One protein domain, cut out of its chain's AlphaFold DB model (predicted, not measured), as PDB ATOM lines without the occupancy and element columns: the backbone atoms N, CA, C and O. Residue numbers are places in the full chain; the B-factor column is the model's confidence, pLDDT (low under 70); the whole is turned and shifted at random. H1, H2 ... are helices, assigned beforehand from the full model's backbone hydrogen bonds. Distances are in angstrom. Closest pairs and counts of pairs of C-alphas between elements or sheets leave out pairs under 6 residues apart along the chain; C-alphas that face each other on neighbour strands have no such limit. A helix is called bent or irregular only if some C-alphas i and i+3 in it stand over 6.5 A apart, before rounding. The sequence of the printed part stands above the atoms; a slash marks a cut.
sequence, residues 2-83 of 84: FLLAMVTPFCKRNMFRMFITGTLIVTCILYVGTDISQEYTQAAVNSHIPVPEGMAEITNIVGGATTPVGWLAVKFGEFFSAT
ATOM      1  N   PHE A   2     100.363   5.567 -42.607       65.94
ATOM      2  CA  PHE A   2      99.801   6.551 -43.560       65.94
ATOM      3  C   PHE A   2      98.550   7.290 -43.037       65.94
ATOM      4  O   PHE A   2      98.488   8.515 -43.085       65.94
ATOM      5  N   LEU A   3      97.596   6.564 -42.441       68.81
ATOM      6  CA  LEU A   3      96.378   7.159 -41.867       68.81
ATOM      7  C   LEU A   3      96.670   8.131 -40.716       68.81
ATOM      8  O   LEU A   3      95.978   9.130 -40.565       68.81
ATOM      9  N   LEU A   4      97.723   7.865 -39.940       69.56
ATOM     10  CA  LEU A   4      98.126   8.674 -38.790       69.56
ATOM     11  C   LEU A   4      98.696  10.028 -39.245       69.56
ATOM     12  O   LEU A   4      98.340  11.065 -38.693       69.56
ATOM     13  N   ALA A   5      99.483  10.037 -40.329       72.31
ATOM     14  CA  ALA A   5      99.961  11.267 -40.965       72.31
ATOM     15  C   ALA A   5      98.816  12.104 -41.576       72.31
ATOM     16  O   ALA A   5      98.884  13.335 -41.584       72.31
ATOM     17  N   MET A   6      97.737  11.455 -42.033       74.69
ATOM     18  CA  MET A   6      96.551  12.133 -42.568       74.69
ATOM     19  C   MET A   6      95.618  12.723 -41.498       74.69
ATOM     20  O   MET A   6      94.776  13.557 -41.833       74.69
ATOM     21  N   VAL A   7      95.780  12.390 -40.211       74.75
ATOM     22  CA  VAL A   7      94.961  12.982 -39.133       74.75
ATOM     23  C   VAL A   7      95.176  14.497 -39.035       74.75
ATOM     24  O   VAL A   7      94.222  15.240 -38.801       74.75
ATOM     25  N   THR A   8      96.406  14.972 -39.249       73.25
ATOM     26  CA  THR A   8      96.780  16.390 -39.130       73.25
ATOM     27  C   THR A   8      95.995  17.310 -40.078       73.25
ATOM     28  O   THR A   8      95.378  18.265 -39.588       73.25
ATOM     29  N   PRO A   9      95.954  17.059 -41.408       75.38
ATOM     30  CA  PRO A   9      95.114  17.844 -42.312       75.38
ATOM     31  C   PRO A   9      93.616  17.626 -42.052       75.38
ATOM     32  O   PRO A   9      92.842  18.580 -42.125       75.38
ATOM     33  N   PHE A  10      93.199  16.411 -41.678       76.00
ATOM     34  CA  PHE A  10      91.783  16.078 -41.485       76.00
ATOM     35  C   PHE A  10      91.160  16.776 -40.266       76.00
ATOM     36  O   PHE A  10      90.032  17.268 -40.317       76.00
ATOM     37  N   CYS A  11      91.917  16.902 -39.174       77.81
ATOM     38  CA  CYS A  11      91.462  17.564 -37.952       77.81
ATOM     39  C   CYS A  11      91.602  19.095 -37.996       77.81
ATOM     40  O   CYS A  11      91.350  19.744 -36.979       77.81
ATOM     41  N   LYS A  12      91.998  19.691 -39.135       80.31
ATOM     42  CA  LYS A  12      92.187  21.146 -39.310       80.31
ATOM     43  C   LYS A  12      93.019  21.788 -38.181       80.31
ATOM     44  O   LYS A  12      92.648  22.837 -37.662       80.31
ATOM     45  N   ARG A  13      94.118  21.144 -37.754       76.00
ATOM     46  CA  ARG A  13      94.961  21.569 -36.605       76.00
ATOM     47  C   ARG A  13      94.251  21.652 -35.237       76.00
ATOM     48  O   ARG A  13      94.835  22.172 -34.290       76.00
ATOM     49  N   ASN A  14      93.039  21.113 -35.074       82.19
ATOM     50  CA  ASN A  14      92.414  20.993 -33.756       82.19
ATOM     51  C   ASN A  14      93.078  19.857 -32.958       82.19
ATOM     52  O   ASN A  14      92.874  18.676 -33.247       82.19
ATOM     53  N   MET A  15      93.850  20.233 -31.939       82.62
ATOM     54  CA  MET A  15      94.686  19.319 -31.157       82.62
ATOM     55  C   MET A  15      93.872  18.259 -30.396       82.62
ATOM     56  O   MET A  15      94.269  17.099 -30.340       82.62
ATOM     57  N   PHE A  16      92.693  18.622 -29.878       86.31
ATOM     58  CA  PHE A  16      91.831  17.696 -29.136       86.31
ATOM     59  C   PHE A  16      91.241  16.612 -30.046       86.31
ATOM     60  O   PHE A  16      91.277  15.423 -29.732       86.31
ATOM     61  N   ARG A  17      90.756  17.013 -31.229       81.25
ATOM     62  CA  ARG A  17      90.245  16.070 -32.237       81.25
ATOM     63  C   ARG A  17      91.353  15.175 -32.786       81.25
ATOM     64  O   ARG A  17      91.113  13.992 -33.022       81.25
ATOM     65  N   MET A  18      92.553  15.724 -32.948       83.25
ATOM     66  CA  MET A  18      93.728  14.990 -33.411       83.25
ATOM     67  C   MET A  18      94.138  13.891 -32.431       83.25
ATOM     68  O   MET A  18      94.427  12.779 -32.862       83.25
ATOM     69  N   PHE A  19      94.107  14.181 -31.128       85.12
ATOM     70  CA  PHE A  19      94.435  13.205 -30.094       85.12
ATOM     71  C   PHE A  19      93.450  12.031 -30.092       85.12
ATOM     72  O   PHE A  19      93.866  10.894 -30.280       85.12
ATOM     73  N   ILE A  20      92.142  12.303 -29.997       88.50
ATOM     74  CA  ILE A  20      91.109  11.250 -29.969       88.50
ATOM     75  C   ILE A  20      91.157  10.395 -31.240       88.50
ATOM     76  O   ILE A  20      91.145   9.167 -31.172       88.50
ATOM     77  N   THR A  21      91.239  11.040 -32.406       85.50
ATOM     78  CA  THR A  21      91.259  10.333 -33.694       85.50
ATOM     79  C   THR A  21      92.542   9.517 -33.857       85.50
ATOM     80  O   THR A  21      92.490   8.381 -34.320       85.50
ATOM     81  N   GLY A  22      93.690  10.059 -33.437       83.88
ATOM     82  CA  GLY A  22      94.969   9.350 -33.449       83.88
ATOM     83  C   GLY A  22      94.959   8.121 -32.542       83.88
ATOM     84  O   GLY A  22      95.342   7.042 -32.992       83.88
ATOM     85  N   THR A  23      94.457   8.254 -31.311       87.75
ATOM     86  CA  THR A  23      94.314   7.130 -30.376       87.75
ATOM     87  C   THR A  23      93.415   6.043 -30.954       87.75
ATOM     88  O   THR A  23      93.828   4.889 -30.992       87.75
ATOM     89  N   LEU A  24      92.240   6.401 -31.488       87.12
ATOM     90  CA  LEU A  24      91.328   5.434 -32.112       87.12
ATOM     91  C   LEU A  24      91.985   4.682 -33.275       87.12
ATOM     92  O   LEU A  24      91.881   3.461 -33.356       87.12
ATOM     93  N   ILE A  25      92.700   5.389 -34.154       83.81
ATOM     94  CA  ILE A  25      93.382   4.769 -35.296       83.81
ATOM     95  C   ILE A  25      94.471   3.800 -34.828       83.81
ATOM     96  O   ILE A  25      94.578   2.702 -35.373       83.81
ATOM     97  N   VAL A  26      95.266   4.176 -33.822       85.19
ATOM     98  CA  VAL A  26      96.310   3.298 -33.269       85.19
ATOM     99  C   VAL A  26      95.692   2.055 -32.640       85.19
ATOM    100  O   VAL A  26      96.140   0.951 -32.941       85.19
ATOM    101  N   THR A  27      94.639   2.208 -31.833       86.62
ATOM    102  CA  THR A  27      93.929   1.075 -31.228       86.62
ATOM    103  C   THR A  27      93.393   0.115 -32.291       86.62
ATOM    104  O   THR A  27      93.612  -1.089 -32.177       86.62
ATOM    105  N   CYS A  28      92.769   0.621 -33.360       83.56
ATOM    106  CA  CYS A  28      92.266  -0.230 -34.440       83.56
ATOM    107  C   CYS A  28      93.386  -0.957 -35.200       83.56
ATOM    108  O   CYS A  28      93.246  -2.141 -35.491       83.56
ATOM    109  N   ILE A  29      94.498  -0.280 -35.513       82.25
ATOM    110  CA  ILE A  29      95.625  -0.904 -36.233       82.25
ATOM    111  C   ILE A  29      96.274  -1.998 -35.384       82.25
ATOM    112  O   ILE A  29      96.631  -3.045 -35.917       82.25
ATOM    113  N   LEU A  30      96.416  -1.772 -34.076       83.50
ATOM    114  CA  LEU A  30      96.957  -2.778 -33.166       83.50
ATOM    115  C   LEU A  30      96.026  -3.988 -33.058       83.50
ATOM    116  O   LEU A  30      96.503  -5.110 -33.160       83.50
ATOM    117  N   TYR A  31      94.714  -3.765 -32.941       84.19
ATOM    118  CA  TYR A  31      93.729  -4.848 -32.900       84.19
ATOM    119  C   TYR A  31      93.782  -5.723 -34.161       84.19
ATOM    120  O   TYR A  31      93.928  -6.939 -34.073       84.19
ATOM    121  N   VAL A  32      93.729  -5.097 -35.338       81.88
ATOM    122  CA  VAL A  32      93.809  -5.798 -36.628       81.88
ATOM    123  C   VAL A  32      95.162  -6.492 -36.800       81.88
ATOM    124  O   VAL A  32      95.227  -7.608 -37.304       81.88
ATOM    125  N   GLY A  33      96.252  -5.855 -36.366       79.75
ATOM    126  CA  GLY A  33      97.584  -6.451 -36.400       79.75
ATOM    127  C   GLY A  33      97.670  -7.727 -35.561       79.75
ATOM    128  O   GLY A  33      98.237  -8.712 -36.028       79.75
ATOM    129  N   THR A  34      97.090  -7.733 -34.360       83.06
ATOM    130  CA  THR A  34      97.032  -8.930 -33.511       83.06
ATOM    131  C   THR A  34      96.167 -10.024 -34.137       83.06
ATOM    132  O   THR A  34      96.581 -11.176 -34.140       83.06
ATOM    133  N   ASP A  35      95.025  -9.676 -34.727       83.31
ATOM    134  CA  ASP A  35      94.105 -10.641 -35.350       83.31
ATOM    135  C   ASP A  35      94.697 -11.337 -36.594       83.31
ATOM    136  O   ASP A  35      94.526 -12.537 -36.768       83.31
ATOM    137  N   ILE A  36      95.450 -10.618 -37.439       79.69
ATOM    138  CA  ILE A  36      96.082 -11.188 -38.652       79.69
ATOM    139  C   ILE A  36      97.437 -11.861 -38.346       79.69
ATOM    140  O   ILE A  36      98.058 -12.458 -39.223       79.69
ATOM    141  N   SER A  37      97.949 -11.751 -37.122       79.75
ATOM    142  CA  SER A  37      99.321 -12.156 -36.786       79.75
ATOM    143  C   SER A  37      99.634 -13.627 -37.108       79.75
ATOM    144  O   SER A  37     100.721 -13.925 -37.603       79.75
ATOM    145  N   GLN A  38      98.678 -14.540 -36.925       79.31
ATOM    146  CA  GLN A  38      98.846 -15.963 -37.236       79.31
ATOM    147  C   GLN A  38      99.006 -16.204 -38.737       79.31
ATOM    148  O   GLN A  38     100.018 -16.761 -39.165       79.31
ATOM    149  N   GLU A  39      98.074 -15.697 -39.542       77.44
ATOM    150  CA  GLU A  39      98.122 -15.793 -41.005       77.44
ATOM    151  C   GLU A  39      99.364 -15.104 -41.581       77.44
ATOM    152  O   GLU A  39     100.016 -15.610 -42.498       77.44
ATOM    153  N   TYR A  40      99.755 -13.967 -41.003       77.69
ATOM    154  CA  TYR A  40     100.960 -13.247 -41.408       77.69
ATOM    155  C   TYR A  40     102.239 -14.037 -41.099       77.69
ATOM    156  O   TYR A  40     103.176 -14.046 -41.901       77.69
ATOM    157  N   THR A  41     102.270 -14.746 -39.968       78.50
ATOM    158  CA  THR A  41     103.386 -15.624 -39.587       78.50
ATOM    159  C   THR A  41     103.461 -16.840 -40.502       78.50
ATOM    160  O   THR A  41     104.542 -17.166 -40.991       78.50
ATOM    161  N   GLN A  42     102.324 -17.473 -40.805       76.56
ATOM    162  CA  GLN A  42     102.263 -18.589 -41.755       76.56
ATOM    163  C   GLN A  42     102.732 -18.166 -43.150       76.56
ATOM    164  O   GLN A  42     103.533 -18.862 -43.777       76.56
ATOM    165  N   ALA A  43     102.326 -16.983 -43.615       76.12
ATOM    166  CA  ALA A  43     102.807 -16.427 -44.875       76.12
ATOM    167  C   ALA A  43     104.329 -16.177 -44.869       76.12
ATOM    168  O   ALA A  43     104.991 -16.412 -45.886       76.12
ATOM    169  N   ALA A  44     104.902 -15.745 -43.740       75.25
ATOM    170  CA  ALA A  44     106.344 -15.548 -43.589       75.25
ATOM    171  C   ALA A  44     107.121 -16.876 -43.625       75.25
ATOM    172  O   ALA A  44     108.132 -16.968 -44.327       75.25
ATOM    173  N   VAL A  45     106.615 -17.913 -42.949       78.81
ATOM    174  CA  VAL A  45     107.177 -19.274 -42.991       78.81
ATOM    175  C   VAL A  45     107.110 -19.842 -44.410       78.81
ATOM    176  O   VAL A  45     108.122 -20.306 -44.935       78.81
ATOM    177  N   ASN A  46     105.957 -19.733 -45.078       78.19
ATOM    178  CA  ASN A  46     105.792 -20.192 -46.460       78.19
ATOM    179  C   ASN A  46     106.749 -19.463 -47.422       78.19
ATOM    180  O   ASN A  46     107.337 -20.070 -48.314       78.19
ATOM    181  N   SER A  47     106.996 -18.174 -47.180       78.81
ATOM    182  CA  SER A  47     107.943 -17.355 -47.953       78.81
ATOM    183  C   SER A  47     109.415 -17.552 -47.561       78.81
ATOM    184  O   SER A  47     110.272 -16.826 -48.063       78.81
ATOM    185  N   HIS A  48     109.723 -18.509 -46.676       74.00
ATOM    186  CA  HIS A  48     111.080 -18.835 -46.214       74.00
ATOM    187  C   HIS A  48     111.798 -17.654 -45.534       74.00
ATOM    188  O   HIS A  48     113.026 -17.544 -45.567       74.00
ATOM    189  N   ILE A  49     111.036 -16.758 -44.900       73.88
ATOM    190  CA  ILE A  49     111.589 -15.649 -44.122       73.88
ATOM    191  C   ILE A  49     112.038 -16.210 -42.764       73.88
ATOM    192  O   ILE A  49     111.233 -16.859 -42.092       73.88
ATOM    193  N   PRO A  50     113.293 -15.981 -42.331       67.25
ATOM    194  CA  PRO A  50     113.782 -16.496 -41.058       67.25
ATOM    195  C   PRO A  50     113.011 -15.856 -39.899       67.25
ATOM    196  O   PRO A  50     113.150 -14.664 -39.624       67.25
ATOM    197  N   VAL A  51     112.191 -16.659 -39.224       65.75
ATOM    198  CA  VAL A  51     111.500 -16.275 -37.990       65.75
ATOM    199  C   VAL A  51     112.477 -16.486 -36.824       65.75
ATOM    200  O   VAL A  51     112.956 -17.607 -36.655       65.75
ATOM    201  N   PRO A  52     112.830 -15.447 -36.041       66.88
ATOM    202  CA  PRO A  52     113.754 -15.588 -34.914       66.88
ATOM    203  C   PRO A  52     113.233 -16.578 -33.861       66.88
ATOM    204  O   PRO A  52     112.053 -16.540 -33.507       66.88
ATOM    205  N   GLU A  53     114.109 -17.430 -33.323       55.47
ATOM    206  CA  GLU A  53     113.749 -18.362 -32.248       55.47
ATOM    207  C   GLU A  53     113.239 -17.594 -31.013       55.47
ATOM    208  O   GLU A  53     113.901 -16.685 -30.510       55.47
ATOM    209  N   GLY A  54     112.036 -17.939 -30.539       64.12
ATOM    210  CA  GLY A  54     111.368 -17.280 -29.408       64.12
ATOM    211  C   GLY A  54     110.265 -16.277 -29.782       64.12
ATOM    212  O   GLY A  54     109.572 -15.795 -28.887       64.12
ATOM    213  N   MET A  55     110.052 -15.988 -31.070       65.81
ATOM    214  CA  MET A  55     108.887 -15.226 -31.550       65.81
ATOM    215  C   MET A  55     107.718 -16.165 -31.867       65.81
ATOM    216  O   MET A  55     107.827 -17.006 -32.754       65.81
ATOM    217  N   ALA A  56     106.599 -16.011 -31.152       66.25
ATOM    218  CA  ALA A  56     105.391 -16.810 -31.375       66.25
ATOM    219  C   ALA A  56     104.613 -16.364 -32.627       66.25
ATOM    220  O   ALA A  56     104.202 -17.201 -33.422       66.25
ATOM    221  N   GLU A  57     104.443 -15.052 -32.820       73.25
ATOM    222  CA  GLU A  57     103.664 -14.475 -33.920       73.25
ATOM    223  C   GLU A  57     104.344 -13.192 -34.431       73.25
ATOM    224  O   GLU A  57     104.767 -12.330 -33.655       73.25
ATOM    225  N   ILE A  58     104.465 -13.058 -35.750       71.44
ATOM    226  CA  ILE A  58     104.929 -11.859 -36.447       71.44
ATOM    227  C   ILE A  58     103.711 -11.147 -37.025       71.44
ATOM    228  O   ILE A  58     102.895 -11.740 -37.723       71.44
ATOM    229  N   THR A  59     103.630  -9.837 -36.816       72.50
ATOM    230  CA  THR A  59     102.649  -8.988 -37.490       72.50
ATOM    231  C   THR A  59     103.286  -7.689 -37.958       72.50
ATOM    232  O   THR A  59     104.334  -7.273 -37.458       72.50
ATOM    233  N   ASN A  60     102.658  -7.033 -38.930       72.44
ATOM    234  CA  ASN A  60     103.130  -5.768 -39.473       72.44
ATOM    235  C   ASN A  60     102.080  -4.671 -39.303       72.44
ATOM    236  O   ASN A  60     101.093  -4.654 -40.018       72.44
ATOM    237  N   ILE A  61     102.352  -3.682 -38.453       70.69
ATOM    238  CA  ILE A  61     101.482  -2.516 -38.194       70.69
ATOM    239  C   ILE A  61     101.513  -1.435 -39.301       70.69
ATOM    240  O   ILE A  61     100.799  -0.425 -39.241       70.69
ATOM    241  N   VAL A  62     102.382  -1.601 -40.302       66.81
ATOM    242  CA  VAL A  62     102.512  -0.742 -41.490       66.81
ATOM    243  C   VAL A  62     102.534  -1.618 -42.751       66.81
ATOM    244  O   VAL A  62     103.425  -1.518 -43.591       66.81
ATOM    245  N   GLY A  63     101.555  -2.514 -42.879       65.94
ATOM    246  CA  GLY A  63     101.389  -3.382 -44.047       65.94
ATOM    247  C   GLY A  63     100.090  -3.114 -44.800       65.94
ATOM    248  O   GLY A  63      99.100  -2.676 -44.210       65.94
ATOM    249  N   GLY A  64     100.055  -3.439 -46.098       65.25
ATOM    250  CA  GLY A  64      98.815  -3.414 -46.889       65.25
ATOM    251  C   GLY A  64      97.708  -4.275 -46.265       65.25
ATOM    252  O   GLY A  64      96.555  -3.852 -46.235       65.25
ATOM    253  N   ALA A  65      98.084  -5.407 -45.656       62.69
ATOM    254  CA  ALA A  65      97.190  -6.311 -44.929       62.69
ATOM    255  C   ALA A  65      96.535  -5.677 -43.685       62.69
ATOM    256  O   ALA A  65      95.400  -5.993 -43.371       62.69
ATOM    257  N   THR A  66      97.194  -4.724 -43.017       65.50
ATOM    258  CA  THR A  66      96.637  -4.025 -41.834       65.50
ATOM    259  C   THR A  66      95.753  -2.826 -42.156       65.50
ATOM    260  O   THR A  66      95.294  -2.119 -41.259       65.50
ATOM    261  N   THR A  67      95.503  -2.558 -43.438       72.50
ATOM    262  CA  THR A  67      94.462  -1.599 -43.827       72.50
ATOM    263  C   THR A  67      93.083  -2.253 -43.705       72.50
ATOM    264  O   THR A  67      92.997  -3.468 -43.839       72.50
ATOM    265  N   PRO A  68      91.982  -1.501 -43.516       69.00
ATOM    266  CA  PRO A  68      90.641  -2.097 -43.447       69.00
ATOM    267  C   PRO A  68      90.296  -2.960 -44.671       69.00
ATOM    268  O   PRO A  68      89.670  -4.005 -44.543       69.00
ATOM    269  N   VAL A  69      90.755  -2.540 -45.856       74.81
ATOM    270  CA  VAL A  69      90.587  -3.286 -47.112       74.81
ATOM    271  C   VAL A  69      91.446  -4.553 -47.116       74.81
ATOM    272  O   VAL A  69      90.966  -5.612 -47.507       74.81
ATOM    273  N   GLY A  70      92.695  -4.460 -46.652       75.69
ATOM    274  CA  GLY A  70      93.589  -5.608 -46.519       75.69
ATOM    275  C   GLY A  70      93.098  -6.634 -45.499       75.69
ATOM    276  O   GLY A  70      93.122  -7.820 -45.793       75.69
ATOM    277  N   TRP A  71      92.585  -6.188 -44.351       73.69
ATOM    278  CA  TRP A  71      92.032  -7.062 -43.316       73.69
ATOM    279  C   TRP A  71      90.814  -7.819 -43.833       73.69
ATOM    280  O   TRP A  71      90.747  -9.036 -43.696       73.69
ATOM    281  N   LEU A  72      89.896  -7.123 -44.512       77.06
ATOM    282  CA  LEU A  72      88.765  -7.775 -45.169       77.06
ATOM    283  C   LEU A  72      89.235  -8.792 -46.211       77.06
ATOM    284  O   LEU A  72      88.721  -9.902 -46.228       77.06
ATOM    285  N   ALA A  73      90.221  -8.456 -47.046       78.62
ATOM    286  CA  ALA A  73      90.761  -9.388 -48.036       78.62
ATOM    287  C   ALA A  73      91.387 -10.640 -47.392       78.62
ATOM    288  O   ALA A  73      91.167 -11.742 -47.891       78.62
ATOM    289  N   VAL A  74      92.104 -10.488 -46.272       76.81
ATOM    290  CA  VAL A  74      92.639 -11.619 -45.493       76.81
ATOM    291  C   VAL A  74      91.502 -12.464 -44.925       76.81
ATOM    292  O   VAL A  74      91.500 -13.670 -45.135       76.81
ATOM    293  N   LYS A  75      90.479 -11.853 -44.315       77.75
ATOM    294  CA  LYS A  75      89.309 -12.584 -43.801       77.75
ATOM    295  C   LYS A  75      88.516 -13.296 -44.892       77.75
ATOM    296  O   LYS A  75      88.061 -14.417 -44.683       77.75
ATOM    297  N   PHE A  76      88.381 -12.698 -46.074       80.12
ATOM    298  CA  PHE A  76      87.804 -13.387 -47.229       80.12
ATOM    299  C   PHE A  76      88.672 -14.577 -47.660       80.12
ATOM    300  O   PHE A  76      88.126 -15.639 -47.940       80.12
ATOM    301  N   GLY A  77      89.999 -14.432 -47.670       76.19
ATOM    302  CA  GLY A  77      90.932 -15.531 -47.933       76.19
ATOM    303  C   GLY A  77      90.822 -16.669 -46.913       76.19
ATOM    304  O   GLY A  77      90.716 -17.826 -47.318       76.19
ATOM    305  N   GLU A  78      90.750 -16.345 -45.617       73.56
ATOM    306  CA  GLU A  78      90.513 -17.312 -44.535       73.56
ATOM    307  C   GLU A  78      89.223 -18.115 -44.795       73.56
ATOM    308  O   GLU A  78      89.238 -19.345 -44.737       73.56
ATOM    309  N   PHE A  79      88.129 -17.450 -45.189       72.50
ATOM    310  CA  PHE A  79      86.857 -18.106 -45.527       72.50
ATOM    311  C   PHE A  79      86.969 -19.127 -46.670       72.50
ATOM    312  O   PHE A  79      86.330 -20.179 -46.612       72.50
ATOM    313  N   PHE A  80      87.776 -18.849 -47.699       68.56
ATOM    314  CA  PHE A  80      88.006 -19.800 -48.792       68.56
ATOM    315  C   PHE A  80      88.958 -20.934 -48.395       68.56
ATOM    316  O   PHE A  80      88.783 -22.052 -48.870       68.56
ATOM    317  N   SER A  81      89.917 -20.680 -47.500       61.62
ATOM    318  CA  SER A  81      90.811 -21.719 -46.967       61.62
ATOM    319  C   SER A  81      90.131 -22.667 -45.969       61.62
ATOM    320  O   SER A  81      90.579 -23.795 -45.794       61.62
ATOM    321  N   ALA A  82      89.028 -22.237 -45.344       55.16
ATOM    322  CA  ALA A  82      88.246 -23.027 -44.392       55.16
ATOM    323  C   ALA A  82      87.208 -23.962 -45.051       55.16
ATOM    324  O   ALA A  82      86.469 -24.650 -44.342       55.16
ATOM    325  N   THR A  83      87.125 -23.995 -46.386       37.44
ATOM    326  CA  THR A  83      86.319 -24.992 -47.106       37.44
ATOM    327  C   THR A  83      87.214 -26.195 -47.438       37.44
ATOM    328  O   THR A  83      88.257 -25.978 -48.054       37.44
TER     329      THR A  83
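This is residues 2 to 83 of the 84 residues of the protein "PTS system protein" of Klebsiella pneumoniae (UniProt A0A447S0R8). The long arm H2a makes the longest axis, with short H1 folded back beside its first part as a hairpin; at its far end H2b turns off steeply, and H3 runs loosely nearby after a long unnamed loop. The printed part has 82 residues with three named helices, H1, H2, H3, and no named strand: all helix. It is loose, radius of gyration of the C-alphas 15.7 A, and flat, 45 by 32 by 16 A.

Find C-alpha 15 at (94.686, 19.319, -31.157), where H2, residues 15 to 46, begins. By its hydrogen bonds it was assigned as one helix, but it is bent, C-alphas 35 and 38 being 7.4 A apart: H2a is residues 15 to 35, 30.3 A, and H2b 38 to 46. H1 is residues 2 to 10; H3, residues 68 to 81, 19.9 A, ends at (90.811, -21.719, -46.967).

H1 touches H2a at residues 18 to 26 alone, closest C-alphas Val 7 and Met 18, 6.2 A, opposite ways at a shallow tilt of 19 degrees. H2a and H3 are close but not clearly touching, closest C-alphas Val 32 and Trp 71, 7.0 A. H2b and H3 are near each other. Every O i to N i+4 pair is within hydrogen-bond range in H2a, H2b and H3; 3 of 5 are in H1.

The farthest C-alphas, Arg 13 and Thr 83, are 48.5 A apart. The printed part has no cut; the link H2 to H3 is long. Look for pLDDT under 70 at 20 residues, among them 50 to 56.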